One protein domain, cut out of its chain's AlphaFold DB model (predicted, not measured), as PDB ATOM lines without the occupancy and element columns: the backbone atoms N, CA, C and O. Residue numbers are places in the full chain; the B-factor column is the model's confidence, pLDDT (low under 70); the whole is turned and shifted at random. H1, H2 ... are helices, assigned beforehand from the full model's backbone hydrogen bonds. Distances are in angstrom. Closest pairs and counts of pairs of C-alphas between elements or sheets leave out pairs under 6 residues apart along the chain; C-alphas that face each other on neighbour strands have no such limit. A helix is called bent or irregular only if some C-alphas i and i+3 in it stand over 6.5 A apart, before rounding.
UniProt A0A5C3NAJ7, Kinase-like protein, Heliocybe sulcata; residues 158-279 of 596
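AT A GLANCE: This is residues 158 to 279 of the 596 residues of the protein "Kinase-like protein" of Heliocybe sulcata (UniProt A0A5C3NAJ7). A row of three helices running by turns opposite ways, H2, H3 and H4, packs crosswise on a hairpin made of the long helix H6 and H7, which folds back alongside it. H5 sits beside H7 near the start of H6, and H1 lies loosely near the later half of H6. The printed part has 122 residues with seven named helices, H1 to H7 in order, and no named strand; the class is all helix. It is compact, with a radius of gyration of the C-alphas of 13.3 A and spans of 38 by 29 by 24 A.

IN THESE COORDINATES: H1, residues 158 to 164, begins with C-alpha 158 at (21.675, -15.883, 105.562). H2 takes residues 170 to 182 and is 18.5 A long from first to last C-alpha. H3 is residues 188 to 197, H4 residues 204 to 215, 16.1 A long, and H5 residues 218 to 226. H6, residues 230 to 254, is 32.0 A long and begins with C-alpha 230 at (45.639, -3.284, 116.300). It has a kink of 84 degrees near residue 248 and is irregular, with C-alphas 249 and 252 7.7 A apart. H7, residues 258 to 274, is 23.9 A long and ends with C-alpha 274 at (40.631, -2.652, 121.788).

HOW THE PARTS SIT: H6 is the hub, touching five helices. H6 and H7 form a hairpin at a shallow tilt of 18 degrees, with the C-alphas of Leu 240 and Cys 263 closest at 5.7 A. H4 touches H6 at a steep tilt of 55 degrees, closest at Ala 208 and Ala 243, whose C-alphas are 6.8 A apart. H6 touches H3 with residues 236 to 239 of H6 alone, at a steep tilt of 62 degrees; the closest C-alphas are those of Ile 193 and Ala 236, 6.7 A apart. H2 and H3 form a hairpin at 21 degrees, with the C-alphas of Val 173 and Ala 197 closest at 6.2 A. H5 touches H7, the closest C-alphas being those of Val 222 and Val 266, 5.6 A. H1 and H6 are close but not clearly touching, their closest C-alphas, Asp 161 and Ile 245, 6.6 A apart. H2 and H7 are apart. Every O i to N i+4 pair is within hydrogen-bond range in H1, H2, H3, H4, H5 and H7; in H6 16 of 21 are.

THE WHOLE: The two C-alphas farthest apart, those of Ser 159 and Glu 185, are 40.9 A apart. The printed part has no cut and no long link. The mean pLDDT of the printed part is 74.9, and 39 residues are under 70, among them residues 158 to 172 and 250 to 254.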
ATOM      1  N   ASP A 158      20.806 -14.739 105.855       59.59
ATOM      2  CA  ASP A 158      21.675 -15.883 105.562       59.59
ATOM      3  C   ASP A 158      22.603 -15.620 104.365       59.59
ATOM      4  O   ASP A 158      23.769 -16.004 104.382       59.59
ATOM      5  N   SER A 159      22.126 -14.889 103.349       61.50
ATOM      6  CA  SER A 159      22.929 -14.558 102.163       61.50
ATOM      7  C   SER A 159      24.092 -13.615 102.485       61.50
ATOM      8  O   SER A 159      25.137 -13.704 101.843       61.50
ATOM      9  N   LEU A 160      23.930 -12.711 103.459       64.19
ATOM     10  CA  LEU A 160      25.029 -11.862 103.926       64.19
ATOM     11  C   LEU A 160      26.026 -12.664 104.757       64.19
ATOM     12  O   LEU A 160      27.232 -12.441 104.661       64.19
ATOM     13  N   ASP A 161      25.536 -13.559 105.611       64.00
ATOM     14  CA  ASP A 161      26.403 -14.348 106.480       64.00
ATOM     15  C   ASP A 161      27.221 -15.383 105.672       64.00
ATOM     16  O   ASP A 161      28.386 -15.619 105.995       64.00
ATOM     17  N   GLU A 162      26.707 -15.880 104.539       61.59
ATOM     18  CA  GLU A 162      27.494 -16.640 103.553       61.59
ATOM     19  C   GLU A 162      28.639 -15.819 102.931       61.59
ATOM     20  O   GLU A 162      29.770 -16.304 102.850       61.59
ATOM     21  N   GLU A 163      28.401 -14.563 102.535       60.31
ATOM     22  CA  GLU A 163      29.453 -13.685 101.992       60.31
ATOM     23  C   GLU A 163      30.531 -13.380 103.051       60.31
ATOM     24  O   GLU A 163      31.735 -13.366 102.774       60.31
ATOM     25  N   ARG A 164      30.109 -13.231 104.310       66.69
ATOM     26  CA  ARG A 164      30.980 -13.005 105.477       66.69
ATOM     27  C   ARG A 164      31.789 -14.223 105.901       66.69
ATOM     28  O   ARG A 164      32.745 -14.074 106.663       66.69
ATOM     29  N   ARG A 165      31.434 -15.411 105.416       62.97
ATOM     30  CA  ARG A 165      32.165 -16.660 105.659       62.97
ATOM     31  C   ARG A 165      33.480 -16.749 104.874       62.97
ATOM     32  O   ARG A 165      34.258 -17.677 105.110       62.97
ATOM     33  N   ALA A 166      33.734 -15.819 103.950       61.66
ATOM     34  CA  ALA A 166      34.912 -15.822 103.091       61.66
ATOM     35  C   ALA A 166      36.227 -16.066 103.859       61.66
ATOM     36  O   ALA A 166      36.411 -15.651 105.007       61.66
ATOM     37  N   ALA A 167      37.152 -16.773 103.203       60.84
ATOM     38  CA  ALA A 167      38.486 -17.014 103.737       60.84
ATOM     39  C   ALA A 167      39.215 -15.681 104.014       60.84
ATOM     40  O   ALA A 167      38.905 -14.677 103.368       60.84
ATOM     41  N   PRO A 168      40.187 -15.669 104.945       63.06
ATOM     42  CA  PRO A 168      40.945 -14.471 105.273       63.06
ATOM     43  C   PRO A 168      41.571 -13.888 104.016       63.06
ATOM     44  O   PRO A 168      42.047 -14.622 103.142       63.06
ATOM     45  N   GLN A 169      41.567 -12.565 103.927       65.81
ATOM     46  CA  GLN A 169      42.161 -11.885 102.786       65.81
ATOM     47  C   GLN A 169      43.697 -11.970 102.848       65.81
ATOM     48  O   GLN A 169      44.296 -12.130 103.912       65.81
ATOM     49  N   GLU A 170      44.362 -11.869 101.695       63.56
ATOM     50  CA  GLU A 170      45.824 -12.021 101.587       63.56
ATOM     51  C   GLU A 170      46.594 -11.027 102.474       63.56
ATOM     52  O   GLU A 170      47.611 -11.365 103.078       63.56
ATOM     53  N   ASN A 171      46.078  -9.805 102.602       67.75
ATOM     54  CA  ASN A 171      46.598  -8.784 103.510       67.75
ATOM     55  C   ASN A 171      46.548  -9.219 104.985       67.75
ATOM     56  O   ASN A 171      47.530  -9.027 105.688       67.75
ATOM     57  N   GLU A 172      45.472  -9.862 105.447       69.25
ATOM     58  CA  GLU A 172      45.340 -10.347 106.830       69.25
ATOM     59  C   GLU A 172      46.370 -11.435 107.151       69.25
ATOM     60  O   GLU A 172      46.965 -11.454 108.231       69.25
ATOM     61  N   VAL A 173      46.618 -12.328 106.189       70.12
ATOM     62  CA  VAL A 173      47.654 -13.363 106.298       70.12
ATOM     63  C   VAL A 173      49.048 -12.732 106.315       70.12
ATOM     64  O   VAL A 173      49.896 -13.132 107.114       70.12
ATOM     65  N   ASN A 174      49.294 -11.739 105.460       71.19
ATOM     66  CA  ASN A 174      50.574 -11.035 105.392       71.19
ATOM     67  C   ASN A 174      50.876 -10.251 106.677       71.19
ATOM     68  O   ASN A 174      51.987 -10.360 107.196       71.19
ATOM     69  N   ASP A 175      49.883  -9.553 107.226       69.19
ATOM     70  CA  ASP A 175      49.964  -8.832 108.498       69.19
ATOM     71  C   ASP A 175      50.366  -9.778 109.649       69.19
ATOM     72  O   ASP A 175      51.292  -9.500 110.418       69.19
ATOM     73  N   LEU A 176      49.732 -10.955 109.734       70.00
ATOM     74  CA  LEU A 176      50.081 -11.989 110.718       70.00
ATOM     75  C   LEU A 176      51.509 -12.507 110.556       70.00
ATOM     76  O   LEU A 176      52.220 -12.698 111.547       70.00
ATOM     77  N   LEU A 177      51.938 -12.748 109.317       70.38
ATOM     78  CA  LEU A 177      53.294 -13.207 109.023       70.38
ATOM     79  C   LEU A 177      54.338 -12.156 109.413       70.38
ATOM     80  O   LEU A 177      55.376 -12.512 109.974       70.38
ATOM     81  N   GLU A 178      54.085 -10.874 109.147       77.56
ATOM     82  CA  GLU A 178      54.970  -9.776 109.547       77.56
ATOM     83  C   GLU A 178      55.097  -9.684 111.071       77.56
ATOM     84  O   GLU A 178      56.213  -9.625 111.601       77.56
ATOM     85  N   TYR A 179      53.974  -9.770 111.787       71.94
ATOM     86  CA  TYR A 179      53.960  -9.772 113.247       71.94
ATOM     87  C   TYR A 179      54.762 -10.942 113.829       71.94
ATOM     88  O   TYR A 179      55.614 -10.746 114.698       71.94
ATOM     89  N   LEU A 180      54.560 -12.154 113.311       71.19
ATOM     90  CA  LEU A 180      55.280 -13.346 113.766       71.19
ATOM     91  C   LEU A 180      56.785 -13.273 113.506       71.19
ATOM     92  O   LEU A 180      57.573 -13.701 114.349       71.19
ATOM     93  N   ASN A 181      57.190 -12.699 112.371       70.12
ATOM     94  CA  ASN A 181      58.601 -12.473 112.060       70.12
ATOM     95  C   ASN A 181      59.243 -11.438 112.992       70.12
ATOM     96  O   ASN A 181      60.423 -11.558 113.321       70.12
ATOM     97  N   SER A 182      58.473 -10.439 113.418       74.12
ATOM     98  CA  SER A 182      58.945  -9.355 114.284       74.12
ATOM     99  C   SER A 182      58.973  -9.757 115.763       74.12
ATOM    100  O   SER A 182      59.772  -9.225 116.532       74.12
ATOM    101  N   TYR A 183      58.133 -10.720 116.164       67.56
ATOM    102  CA  TYR A 183      57.954 -11.141 117.560       67.56
ATOM    103  C   TYR A 183      57.904 -12.675 117.734       67.56
ATOM    104  O   TYR A 183      56.922 -13.212 118.260       67.56
ATOM    105  N   PRO A 184      58.967 -13.414 117.357       59.31
ATOM    106  CA  PRO A 184      58.957 -14.879 117.348       59.31
ATOM    107  C   PRO A 184      58.737 -15.504 118.736       59.31
ATOM    108  O   PRO A 184      58.095 -16.548 118.837       59.31
ATOM    109  N   GLU A 185      59.191 -14.852 119.814       55.75
ATOM    110  CA  GLU A 185      59.111 -15.384 121.186       55.75
ATOM    111  C   GLU A 185      57.760 -15.157 121.890       55.75
ATOM    112  O   GLU A 185      57.498 -15.766 122.923       55.75
ATOM    113  N   LYS A 186      56.871 -14.313 121.341       56.16
ATOM    114  CA  LYS A 186      55.612 -13.903 122.003       56.16
ATOM    115  C   LYS A 186      54.343 -14.564 121.447       56.16
ATOM    116  O   LYS A 186      53.243 -14.098 121.719       56.16
ATOM    117  N   SER A 187      54.456 -15.615 120.635       60.50
ATOM    118  CA  SER A 187      53.444 -15.840 119.596       60.50
ATOM    119  C   SER A 187      52.712 -17.180 119.578       60.50
ATOM    120  O   SER A 187      52.176 -17.530 118.537       60.50
ATOM    121  N   GLY A 188      52.596 -17.921 120.685       64.06
ATOM    122  CA  GLY A 188      51.790 -19.159 120.688       64.06
ATOM    123  C   GLY A 188      50.366 -18.935 120.146       64.06
ATOM    124  O   GLY A 188      49.920 -19.633 119.240       64.06
ATOM    125  N   PHE A 189      49.708 -17.868 120.608       68.00
ATOM    126  CA  PHE A 189      48.370 -17.476 120.159       68.00
ATOM    127  C   PHE A 189      48.361 -16.965 118.707       68.00
ATOM    128  O   PHE A 189      47.529 -17.375 117.904       68.00
ATOM    129  N   ALA A 190      49.332 -16.132 118.320       67.62
ATOM    130  CA  ALA A 190      49.433 -15.622 116.950       67.62
ATOM    131  C   ALA A 190      49.832 -16.700 115.921       67.62
ATOM    132  O   ALA A 190      49.437 -16.611 114.763       67.62
ATOM    133  N   GLN A 191      50.553 -17.749 116.329       66.88
ATOM    134  CA  GLN A 191      50.831 -18.929 115.504       66.88
ATOM    135  C   GLN A 191      49.567 -19.756 115.275       66.88
ATOM    136  O   GLN A 191      49.370 -20.251 114.166       66.88
ATOM    137  N   ILE A 192      48.695 -19.874 116.283       70.25
ATOM    138  CA  ILE A 192      47.381 -20.510 116.117       70.25
ATOM    139  C   ILE A 192      46.503 -19.660 115.194       70.25
ATOM    140  O   ILE A 192      45.943 -20.202 114.247       70.25
ATOM    141  N   ILE A 193      46.454 -18.336 115.390       70.44
ATOM    142  CA  ILE A 193      45.748 -17.406 114.494       70.44
ATOM    143  C   ILE A 193      46.272 -17.529 113.055       70.44
ATOM    144  O   ILE A 193      45.476 -17.617 112.129       70.44
ATOM    145  N   LEU A 194      47.589 -17.597 112.843       69.12
ATOM    146  CA  LEU A 194      48.158 -17.828 111.513       69.12
ATOM    147  C   LEU A 194      47.766 -19.206 110.964       69.12
ATOM    148  O   LEU A 194      47.413 -19.318 109.796       69.12
ATOM    149  N   GLY A 195      47.802 -20.255 111.786       65.81
ATOM    150  CA  GLY A 195      47.368 -21.597 111.396       65.81
ATOM    151  C   GLY A 195      45.891 -21.659 110.993       65.81
ATOM    152  O   GLY A 195      45.551 -22.390 110.063       65.81
ATOM    153  N   LEU A 196      45.041 -20.871 111.657       69.56
ATOM    154  CA  LEU A 196      43.632 -20.653 111.321       69.56
ATOM    155  C   LEU A 196      43.478 -19.811 110.051       69.56
ATOM    156  O   LEU A 196      42.631 -20.097 109.213       69.56
ATOM    157  N   ALA A 197      44.316 -18.791 109.873       65.81
ATOM    158  CA  ALA A 197      44.254 -17.946 108.692       65.81
ATOM    159  C   ALA A 197      44.708 -18.699 107.422       65.81
ATOM    160  O   ALA A 197      44.186 -18.490 106.331       65.81
ATOM    161  N   LEU A 198      45.660 -19.624 107.585       62.69
ATOM    162  CA  LEU A 198      46.209 -20.484 106.537       62.69
ATOM    163  C   LEU A 198      45.442 -21.803 106.346       62.69
ATOM    164  O   LEU A 198      45.835 -22.599 105.486       62.69
ATOM    165  N   SER A 199      44.379 -22.087 107.111       61.03
ATOM    166  CA  SER A 199      43.534 -23.259 106.858       61.03
ATOM    167  C   SER A 199      42.673 -23.000 105.614       61.03
ATOM    168  O   SER A 199      41.533 -22.555 105.690       61.03
ATOM    169  N   VAL A 200      43.282 -23.230 104.447       49.22
ATOM    170  CA  VAL A 200      42.697 -23.034 103.108       49.22
ATOM    171  C   VAL A 200      41.779 -24.193 102.704       49.22
ATOM    172  O   VAL A 200      40.955 -24.054 101.804       49.22
ATOM    173  N   ASN A 201      41.890 -25.346 103.365       49.88
ATOM    174  CA  ASN A 201      40.956 -26.441 103.144       49.88
ATOM    175  C   ASN A 201      39.698 -26.135 103.955       49.88
ATOM    176  O   ASN A 201      39.803 -26.014 105.170       49.88
ATOM    177  N   ASN A 202      38.546 -26.020 103.294       57.81
ATOM    178  CA  ASN A 202      37.206 -25.811 103.863       57.81
ATOM    179  C   ASN A 202      36.740 -26.924 104.841       57.81
ATOM    180  O   ASN A 202      35.556 -27.240 104.892       57.81
ATOM    181  N   ASP A 203      37.646 -27.564 105.578       72.06
ATOM    182  CA  ASP A 203      37.320 -28.496 106.647       72.06
ATOM    183  C   ASP A 203      36.989 -27.700 107.913       72.06
ATOM    184  O   ASP A 203      37.866 -27.240 108.652       72.06
ATOM    185  N   TRP A 204      35.690 -27.506 108.117       77.25
ATOM    186  CA  TRP A 204      35.139 -26.842 109.288       77.25
ATOM    187  C   TRP A 204      35.581 -27.500 110.599       77.25
ATOM    188  O   TRP A 204      35.855 -26.791 111.563       77.25
ATOM    189  N   SER A 205      35.717 -28.830 110.633       77.50
ATOM    190  CA  SER A 205      36.066 -29.563 111.855       77.50
ATOM    191  C   SER A 205      37.483 -29.218 112.331       77.50
ATOM    192  O   SER A 205      37.693 -28.902 113.504       77.50
ATOM    193  N   ASP A 206      38.454 -29.167 111.410       77.81
ATOM    194  CA  ASP A 206      39.832 -28.742 111.706       77.81
ATOM    195  C   ASP A 206      39.896 -27.267 112.137       77.81
ATOM    196  O   ASP A 206      40.588 -26.924 113.100       77.81
ATOM    197  N   PHE A 207      39.147 -26.388 111.461       79.50
ATOM    198  CA  PHE A 207      39.058 -24.974 111.830       79.50
ATOM    199  C   PHE A 207      38.472 -24.796 113.237       79.50
ATOM    200  O   PHE A 207      39.090 -24.160 114.093       79.50
ATOM    201  N   ALA A 208      37.316 -25.401 113.505       80.00
ATOM    202  CA  ALA A 208      36.608 -25.263 114.766       80.00
ATOM    203  C   ALA A 208      37.394 -25.891 115.927       80.00
ATOM    204  O   ALA A 208      37.491 -25.286 116.991       80.00
ATOM    205  N   SER A 209      38.068 -27.029 115.717       80.25
ATOM    206  CA  SER A 209      38.951 -27.641 116.722       80.25
ATOM    207  C   SER A 209      40.130 -26.733 117.104       80.25
ATOM    208  O   SER A 209      40.457 -26.587 118.285       80.25
ATOM    209  N   LYS A 210      40.743 -26.050 116.129       79.56
ATOM    210  CA  LYS A 210      41.819 -25.079 116.382       79.56
ATOM    211  C   LYS A 210      41.323 -23.836 117.118       79.56
ATOM    212  O   LYS A 210      42.021 -23.354 118.010       79.56
ATOM    213  N   VAL A 211      40.133 -23.336 116.781       83.25
ATOM    214  CA  VAL A 211      39.491 -22.244 117.530       83.25
ATOM    215  C   VAL A 211      39.148 -22.703 118.951       83.25
ATOM    216  O   VAL A 211      39.447 -21.996 119.900       83.25
ATOM    217  N   ALA A 212      38.625 -23.913 119.144       83.50
ATOM    218  CA  ALA A 212      38.305 -24.432 120.474       83.50
ATOM    219  C   ALA A 212      39.564 -24.569 121.347       83.50
ATOM    220  O   ALA A 212      39.560 -24.209 122.521       83.50
ATOM    221  N   CYS A 213      40.683 -25.012 120.761       80.38
ATOM    222  CA  CYS A 213      41.977 -25.045 121.441       80.38
ATOM    223  C   CYS A 213      42.447 -23.644 121.864       80.38
ATOM    224  O   CYS A 213      42.989 -23.482 122.958       80.38
ATOM    225  N   LEU A 214      42.203 -22.633 121.024       77.81
ATOM    226  CA  LEU A 214      42.489 -21.229 121.317       77.81
ATOM    227  C   LEU A 214      41.659 -20.701 122.498       77.81
ATOM    228  O   LEU A 214      42.152 -19.904 123.293       77.81
ATOM    229  N   LEU A 215      40.407 -21.149 122.596       84.12
ATOM    230  CA  LEU A 215      39.416 -20.688 123.569       84.12
ATOM    231  C   LEU A 215      39.411 -21.479 124.883       84.12
ATOM    232  O   LEU A 215      38.691 -21.096 125.800       84.12
ATOM    233  N   GLY A 216      40.225 -22.535 125.009       79.38
ATOM    234  CA  GLY A 216      40.246 -23.406 126.193       79.38
ATOM    235  C   GLY A 216      40.468 -22.677 127.527       79.38
ATOM    236  O   GLY A 216      40.031 -23.162 128.566       79.38
ATOM    237  N   ASP A 217      41.095 -21.497 127.498       83.69
ATOM    238  CA  ASP A 217      41.040 -20.504 128.575       83.69
ATOM    239  C   ASP A 217      40.621 -19.148 127.985       83.69
ATOM    240  O   ASP A 217      41.437 -18.395 127.445       83.69
ATOM    241  N   ARG A 218      39.319 -18.851 128.066       86.19
ATOM    242  CA  ARG A 218      38.714 -17.653 127.469       86.19
ATOM    243  C   ARG A 218      39.252 -16.337 128.039       86.19
ATOM    244  O   ARG A 218      39.370 -15.366 127.296       86.19
ATOM    245  N   GLU A 219      39.610 -16.275 129.325       85.06
ATOM    246  CA  GLU A 219      40.170 -15.048 129.922       85.06
ATOM    247  C   GLU A 219      41.621 -14.844 129.476       85.06
ATOM    248  O   GLU A 219      42.004 -13.734 129.094       85.06
ATOM    249  N   LYS A 220      42.409 -15.922 129.405       84.75
ATOM    250  CA  LYS A 220      43.749 -15.858 128.814       84.75
ATOM    251  C   LYS A 220      43.702 -15.476 127.334       84.75
ATOM    252  O   LYS A 220      44.498 -14.646 126.907       84.75
ATOM    253  N   ALA A 221      42.755 -16.005 126.562       84.19
ATOM    254  CA  ALA A 221      42.578 -15.637 125.158       84.19
ATOM    255  C   ALA A 221      42.304 -14.133 124.985       84.19
ATOM    256  O   ALA A 221      42.876 -13.489 124.104       84.19
ATOM    257  N   VAL A 222      41.484 -13.542 125.860       85.38
ATOM    258  CA  VAL A 222      41.251 -12.089 125.881       85.38
ATOM    259  C   VAL A 222      42.543 -11.323 126.167       85.38
ATOM    260  O   VAL A 222      42.805 -10.314 125.510       85.38
ATOM    261  N   GLU A 223      43.332 -11.778 127.143       85.19
ATOM    262  CA  GLU A 223      44.608 -11.169 127.534       85.19
ATOM    263  C   GLU A 223      45.666 -11.257 126.425       85.19
ATOM    264  O   GLU A 223      46.363 -10.282 126.139       85.19
ATOM    265  N   ASP A 224      45.754 -12.398 125.752       82.94
ATOM    266  CA  ASP A 224      46.716 -12.622 124.679       82.94
ATOM    267  C   ASP A 224      46.374 -11.765 123.454       82.94
ATOM    268  O   ASP A 224      47.243 -11.059 122.939       82.94
ATOM    269  N   VAL A 225      45.106 -11.752 123.017       82.50
ATOM    270  CA  VAL A 225      44.683 -10.965 121.845       82.50
ATOM    271  C   VAL A 225      44.824  -9.470 122.095       82.50
ATOM    272  O   VAL A 225      45.319  -8.756 121.224       82.50
ATOM    273  N   LYS A 226      44.432  -8.960 123.271       80.44
ATOM    274  CA  LYS A 226      44.490  -7.509 123.537       80.44
ATOM    275  C   LYS A 226      45.919  -6.950 123.504       80.44
ATOM    276  O   LYS A 226      46.091  -5.759 123.273       80.44
ATOM    277  N   ASN A 227      46.923  -7.790 123.769       83.00
ATOM    278  CA  ASN A 227      48.331  -7.401 123.812       83.00
ATOM    279  C   ASN A 227      48.982  -7.423 122.413       83.00
ATOM    280  O   ASN A 227      50.170  -7.121 122.273       83.00
ATOM    281  N   MET A 228      48.218  -7.772 121.372       84.62
ATOM    282  CA  MET A 228      48.661  -7.755 119.981       84.62
ATOM    283  C   MET A 228      48.483  -6.370 119.334       84.62
ATOM    284  O   MET A 228      47.679  -5.556 119.790       84.62
ATOM    285  N   PRO A 229      49.199  -6.077 118.232       83.50
ATOM    286  CA  PRO A 229      48.989  -4.857 117.465       83.50
ATOM    287  C   PRO A 229      47.550  -4.732 116.926       83.50
ATOM    288  O   PRO A 229      46.931  -5.749 116.601       83.50
ATOM    289  N   PRO A 230      47.028  -3.505 116.720       83.88
ATOM    290  CA  PRO A 230      45.639  -3.284 116.300       83.88
ATOM    291  C   PRO A 230      45.215  -4.025 115.023       83.88
ATOM    292  O   PRO A 230      44.076  -4.480 114.925       83.88
ATOM    293  N   HIS A 231      46.116  -4.161 114.047       80.00
ATOM    294  CA  HIS A 231      45.834  -4.895 112.812       80.00
ATOM    295  C   HIS A 231      45.673  -6.404 113.069       80.00
ATOM    296  O   HIS A 231      44.761  -7.011 112.523       80.00
ATOM    297  N   ILE A 232      46.450  -6.989 113.987       82.44
ATOM    298  CA  ILE A 232      46.339  -8.406 114.377       82.44
ATOM    299  C   ILE A 232      45.074  -8.672 115.191       82.44
ATOM    300  O   ILE A 232      44.398  -9.672 114.962       82.44
ATOM    301  N   ILE A 233      44.708  -7.751 116.090       86.25
ATOM    302  CA  ILE A 233      43.431  -7.813 116.815       86.25
ATOM    303  C   ILE A 233      42.270  -7.924 115.823       86.25
ATOM    304  O   ILE A 233      41.375  -8.744 116.000       86.25
ATOM    305  N   LYS A 234      42.305  -7.131 114.747       83.12
ATOM    306  CA  LYS A 234      41.286  -7.155 113.694       83.12
ATOM    307  C   LYS A 234      41.169  -8.534 113.037       83.12
ATOM    308  O   LYS A 234      40.055  -9.025 112.870       83.12
ATOM    309  N   VAL A 235      42.300  -9.168 112.722       83.19
ATOM    310  CA  VAL A 235      42.321 -10.521 112.142       83.19
ATOM    311  C   VAL A 235      41.747 -11.549 113.121       83.19
ATOM    312  O   VAL A 235      40.925 -12.374 112.731       83.19
ATOM    313  N   ALA A 236      42.100 -11.463 114.408       84.94
ATOM    314  CA  ALA A 236      41.534 -12.330 115.442       84.94
ATOM    315  C   ALA A 236      40.004 -12.177 115.549       84.94
ATOM    316  O   ALA A 236      39.283 -13.171 115.570       84.94
ATOM    317  N   LEU A 237      39.502 -10.937 115.554       86.69
ATOM    318  CA  LEU A 237      38.067 -10.644 115.585       86.69
ATOM    319  C   LEU A 237      37.332 -11.183 114.348       86.69
ATOM    320  O   LEU A 237      36.234 -11.718 114.485       86.69
ATOM    321  N   ASN A 238      37.934 -11.091 113.158       84.31
ATOM    322  CA  ASN A 238      37.368 -11.656 111.929       84.31
ATOM    323  C   ASN A 238      37.253 -13.186 112.003       84.31
ATOM    324  O   ASN A 238      36.215 -13.741 111.643       84.31
ATOM    325  N   LEU A 239      38.287 -13.869 112.506       84.00
ATOM    326  CA  LEU A 239      38.278 -15.326 112.658       84.00
ATOM    327  C   LEU A 239      37.244 -15.798 113.684       84.00
ATOM    328  O   LEU A 239      36.527 -16.759 113.412       84.00
ATOM    329  N   LEU A 240      37.127 -15.109 114.824       86.69
ATOM    330  CA  LEU A 240      36.103 -15.401 115.833       86.69
ATOM    331  C   LEU A 240      34.691 -15.197 115.269       86.69
ATOM    332  O   LEU A 240      33.829 -16.051 115.447       86.69
ATOM    333  N   GLN A 241      34.460 -14.107 114.530       85.62
ATOM    334  CA  GLN A 241      33.158 -13.860 113.910       85.62
ATOM    335  C   GLN A 241      32.812 -14.925 112.861       85.62
ATOM    336  O   GLN A 241      31.663 -15.353 112.781       85.62
ATOM    337  N   ARG A 242      33.800 -15.387 112.085       82.69
ATOM    338  CA  ARG A 242      33.633 -16.496 111.139       82.69
ATOM    339  C   ARG A 242      33.331 -17.819 111.848       82.69
ATOM    340  O   ARG A 242      32.545 -18.606 111.330       82.69
ATOM    341  N   ALA A 243      33.922 -18.060 113.020       84.31
ATOM    342  CA  ALA A 243      33.620 -19.230 113.841       84.31
ATOM    343  C   ALA A 243      32.177 -19.216 114.377       84.31
ATOM    344  O   ALA A 243      31.514 -20.244 114.391       84.31
ATOM    345  N   ILE A 244      31.652 -18.047 114.745       83.50
ATOM    346  CA  ILE A 244      30.243 -17.918 115.143       83.50
ATOM    347  C   ILE A 244      29.325 -18.197 113.945       83.50
ATOM    348  O   ILE A 244      28.440 -19.039 114.032       83.50
ATOM    349  N   ILE A 245      29.597 -17.573 112.792       78.50
ATOM    350  CA  ILE A 245      28.788 -17.753 111.574       78.50
ATOM    351  C   ILE A 245      28.776 -19.218 111.114       78.50
ATOM    352  O   ILE A 245      27.725 -19.755 110.784       78.50
ATOM    353  N   GLY A 246      29.933 -19.887 111.084       79.12
ATOM    354  CA  GLY A 246      29.984 -21.290 110.666       79.12
ATOM    355  C   GLY A 246      29.286 -22.240 111.645       79.12
ATOM    356  O   GLY A 246      28.695 -23.227 111.211       79.12
ATOM    357  N   TYR A 247      29.281 -21.915 112.944       81.62
ATOM    358  CA  TYR A 247      28.488 -22.644 113.932       81.62
ATOM    359  C   TYR A 247      26.984 -22.476 113.659       81.62
ATOM    360  O   TYR A 247      26.277 -23.479 113.547       81.62
ATOM    361  N   ASP A 248      26.525 -21.232 113.464       78.50
ATOM    362  CA  ASP A 248      25.114 -20.885 113.228       78.50
ATOM    363  C   ASP A 248      24.561 -21.495 111.922       78.50
ATOM    364  O   ASP A 248      23.408 -21.922 111.870       78.50
ATOM    365  N   LEU A 249      25.393 -21.646 110.883       74.69
ATOM    366  CA  LEU A 249      25.037 -22.315 109.620       74.69
ATOM    367  C   LEU A 249      24.974 -23.862 109.721       74.69
ATOM    368  O   LEU A 249      25.041 -24.561 108.709       74.69
ATOM    369  N   ASN A 250      24.807 -24.412 110.930       66.25
ATOM    370  CA  ASN A 250      24.635 -25.841 111.236       66.25
ATOM    371  C   ASN A 250      25.821 -26.758 110.869       66.25
ATOM    372  O   ASN A 250      25.654 -27.979 110.738       66.25
ATOM    373  N   GLU A 251      27.034 -26.217 110.753       63.75
ATOM    374  CA  GLU A 251      28.255 -27.033 110.654       63.75
ATOM    375  C   GLU A 251      28.811 -27.418 112.035       63.75
ATOM    376  O   GLU A 251      29.663 -28.295 112.148       63.75
ATOM    377  N   GLY A 252      28.286 -26.824 113.112       58.28
ATOM    378  CA  GLY A 252      28.721 -27.014 114.501       58.28
ATOM    379  C   GLY A 252      28.394 -28.362 115.158       58.28
ATOM    380  O   GLY A 252      28.605 -28.497 116.356       58.28
ATOM    381  N   ARG A 253      27.906 -29.371 114.419       64.44
ATOM    382  CA  ARG A 253      27.478 -30.665 115.001       64.44
ATOM    383  C   ARG A 253      28.582 -31.438 115.738       64.44
ATOM    384  O   ARG A 253      28.255 -32.307 116.540       64.44
ATOM    385  N   ASP A 254      29.847 -31.106 115.486       65.44
ATOM    386  CA  ASP A 254      31.017 -31.784 116.056       65.44
ATOM    387  C   ASP A 254      31.770 -30.954 117.121       65.44
ATOM    388  O   ASP A 254      32.860 -31.345 117.543       65.44
ATOM    389  N   VAL A 255      31.239 -29.804 117.557       73.56
ATOM    390  CA  VAL A 255      31.862 -28.956 118.595       73.56
ATOM    391  C   VAL A 255      30.971 -28.793 119.825       73.56
ATOM    392  O   VAL A 255      29.779 -29.075 119.769       73.56
ATOM    393  N   SER A 256      31.560 -28.394 120.960       76.75
ATOM    394  CA  SER A 256      30.827 -28.248 122.223       76.75
ATOM    395  C   SER A 256      29.719 -27.202 122.119       76.75
ATOM    396  O   SER A 256      29.864 -26.201 121.418       76.75
ATOM    397  N   ASP A 257      28.655 -27.385 122.902       71.06
ATOM    398  CA  ASP A 257      27.568 -26.403 123.011       71.06
ATOM    399  C   ASP A 257      28.088 -25.032 123.491       71.06
ATOM    400  O   ASP A 257      27.615 -23.990 123.046       71.06
ATOM    401  N   SER A 258      29.153 -25.023 124.306       82.44
ATOM    402  CA  SER A 258      29.814 -23.797 124.777       82.44
ATOM    403  C   SER A 258      30.654 -23.081 123.713       82.44
ATOM    404  O   SER A 258      31.053 -21.939 123.923       82.44
ATOM    405  N   PHE A 259      30.969 -23.718 122.577       85.19
ATOM    406  CA  PHE A 259      31.925 -23.184 121.597       85.19
ATOM    407  C   PHE A 259      31.511 -21.807 121.074       85.19
ATOM    408  O   PHE A 259      32.331 -20.891 120.963       85.19
ATOM    409  N   ARG A 260      30.220 -21.666 120.764       85.38
ATOM    410  CA  ARG A 260      29.626 -20.414 120.302       85.38
ATOM    411  C   ARG A 260      29.738 -19.332 121.378       85.38
ATOM    412  O   ARG A 260      30.230 -18.241 121.092       85.38
ATOM    413  N   GLU A 261      29.364 -19.666 122.609       82.44
ATOM    414  CA  GLU A 261      29.407 -18.762 123.765       82.44
ATOM    415  C   GLU A 261      30.838 -18.294 124.070       82.44
ATOM    416  O   GLU A 261      31.073 -17.112 124.329       82.44
ATOM    417  N   ASP A 262      31.822 -19.190 123.973       86.12
ATOM    418  CA  ASP A 262      33.234 -18.870 124.183       86.12
ATOM    419  C   ASP A 262      33.774 -17.939 123.084       86.12
ATOM    420  O   ASP A 262      34.488 -16.971 123.377       86.12
ATOM    421  N   CYS A 263      33.390 -18.165 121.819       87.81
ATOM    422  CA  CYS A 263      33.722 -17.258 120.716       87.81
ATOM    423  C   CYS A 263      33.140 -15.860 120.960       87.81
ATOM    424  O   CYS A 263      33.850 -14.856 120.835       87.81
ATOM    425  N   GLU A 264      31.859 -15.783 121.326       84.56
ATOM    426  CA  GLU A 264      31.161 -14.527 121.613       84.56
ATOM    427  C   GLU A 264      31.767 -13.796 122.808       84.56
ATOM    428  O   GLU A 264      31.951 -12.573 122.762       84.56
ATOM    429  N   PHE A 265      32.140 -14.537 123.854       83.75
ATOM    430  CA  PHE A 265      32.796 -14.007 125.038       83.75
ATOM    431  C   PHE A 265      34.111 -13.310 124.680       83.75
ATOM    432  O   PHE A 265      34.297 -12.135 125.024       83.75
ATOM    433  N   VAL A 266      35.005 -14.002 123.964       86.00
ATOM    434  CA  VAL A 266      36.318 -13.453 123.595       86.00
ATOM    435  C   VAL A 266      36.159 -12.304 122.603       86.00
ATOM    436  O   VAL A 266      36.729 -11.234 122.833       86.00
ATOM    437  N   LEU A 267      35.335 -12.463 121.558       86.81
ATOM    438  CA  LEU A 267      35.063 -11.413 120.568       86.81
ATOM    439  C   LEU A 267      34.592 -10.132 121.255       86.81
ATOM    440  O   LEU A 267      35.123  -9.048 120.993       86.81
ATOM    441  N   ARG A 268      33.639 -10.255 122.184       80.38
ATOM    442  CA  ARG A 268      33.085  -9.137 122.949       80.38
ATOM    443  C   ARG A 268      34.143  -8.446 123.796       80.38
ATOM    444  O   ARG A 268      34.313  -7.232 123.686       80.38
ATOM    445  N   ARG A 269      34.852  -9.194 124.647       81.56
ATOM    446  CA  ARG A 269      35.832  -8.634 125.593       81.56
ATOM    447  C   ARG A 269      37.017  -7.993 124.866       81.56
ATOM    448  O   ARG A 269      37.459  -6.912 125.260       81.56
ATOM    449  N   VAL A 270      37.494  -8.605 123.780       85.00
ATOM    450  CA  VAL A 270      38.551  -8.038 122.929       85.00
ATOM    451  C   VAL A 270      38.067  -6.766 122.235       85.00
ATOM    452  O   VAL A 270      38.770  -5.755 122.269       85.00
ATOM    453  N   SER A 271      36.867  -6.769 121.649       83.69
ATOM    454  CA  SER A 271      36.312  -5.594 120.962       83.69
ATOM    455  C   SER A 271      36.076  -4.422 121.926       83.69
ATOM    456  O   SER A 271      36.400  -3.278 121.609       83.69
ATOM    457  N   GLN A 272      35.598  -4.694 123.147       75.31
ATOM    458  CA  GLN A 272      35.412  -3.682 124.197       75.31
ATOM    459  C   GLN A 272      36.731  -3.034 124.639       75.31
ATOM    460  O   GLN A 272      36.780  -1.816 124.806       75.31
ATOM    461  N   LYS A 273      37.797  -3.828 124.820       75.38
ATOM    462  CA  LYS A 273      39.109  -3.328 125.266       75.38
ATOM    463  C   LYS A 273      39.888  -2.629 124.148       75.38
ATOM    464  O   LYS A 273      40.503  -1.598 124.394       75.38
ATOM    465  N   SER A 274      39.870  -3.178 122.934       80.69
ATOM    466  CA  SER A 274      40.631  -2.652 121.788       80.69
ATOM    467  C   SER A 274      39.913  -1.534 121.030       80.69
ATOM    468  O   SER A 274      40.541  -0.748 120.321       80.69
ATOM    469  N   GLY A 275      38.582  -1.478 121.128       77.44
ATOM    470  CA  GLY A 275      37.756  -0.621 120.289       77.44
ATOM    471  C   GLY A 275      37.690  -1.057 118.819       77.44
ATOM    472  O   GLY A 275      37.206  -0.293 117.984       77.44
ATOM    473  N   ALA A 276      38.181  -2.245 118.469       82.75
ATOM    474  CA  ALA A 276      38.041  -2.800 117.129       82.75
ATOM    475  C   ALA A 276      36.714  -3.563 116.986       82.75
ATOM    476  O   ALA A 276      36.163  -4.055 117.964       82.75
ATOM    477  N   LEU A 277      36.209  -3.649 115.754       83.94
ATOM    478  CA  LEU A 277      35.076  -4.494 115.369       83.94
ATOM    479  C   LEU A 277      35.521  -5.434 114.239       83.94
ATOM    480  O   LEU A 277      36.406  -5.045 113.463       83.94
ATOM    481  N   PRO A 278      34.906  -6.624 114.098       83.31
ATOM    482  CA  PRO A 278      35.117  -7.471 112.930       83.31
ATOM    483  C   PRO A 278      34.797  -6.707 111.637       83.31
ATOM    484  O   PRO A 278      33.751  -6.073 111.501       83.31
ATOM    485  N   THR A 279      35.704  -6.755 110.666       80.44
ATOM    486  CA  THR A 279      35.557  -6.047 109.382       80.44
ATOM    487  C   THR A 279      34.439  -6.562 108.512       80.44
ATOM    488  O   THR A 279      33.906  -5.782 107.729       80.44
TER     489      THR A 279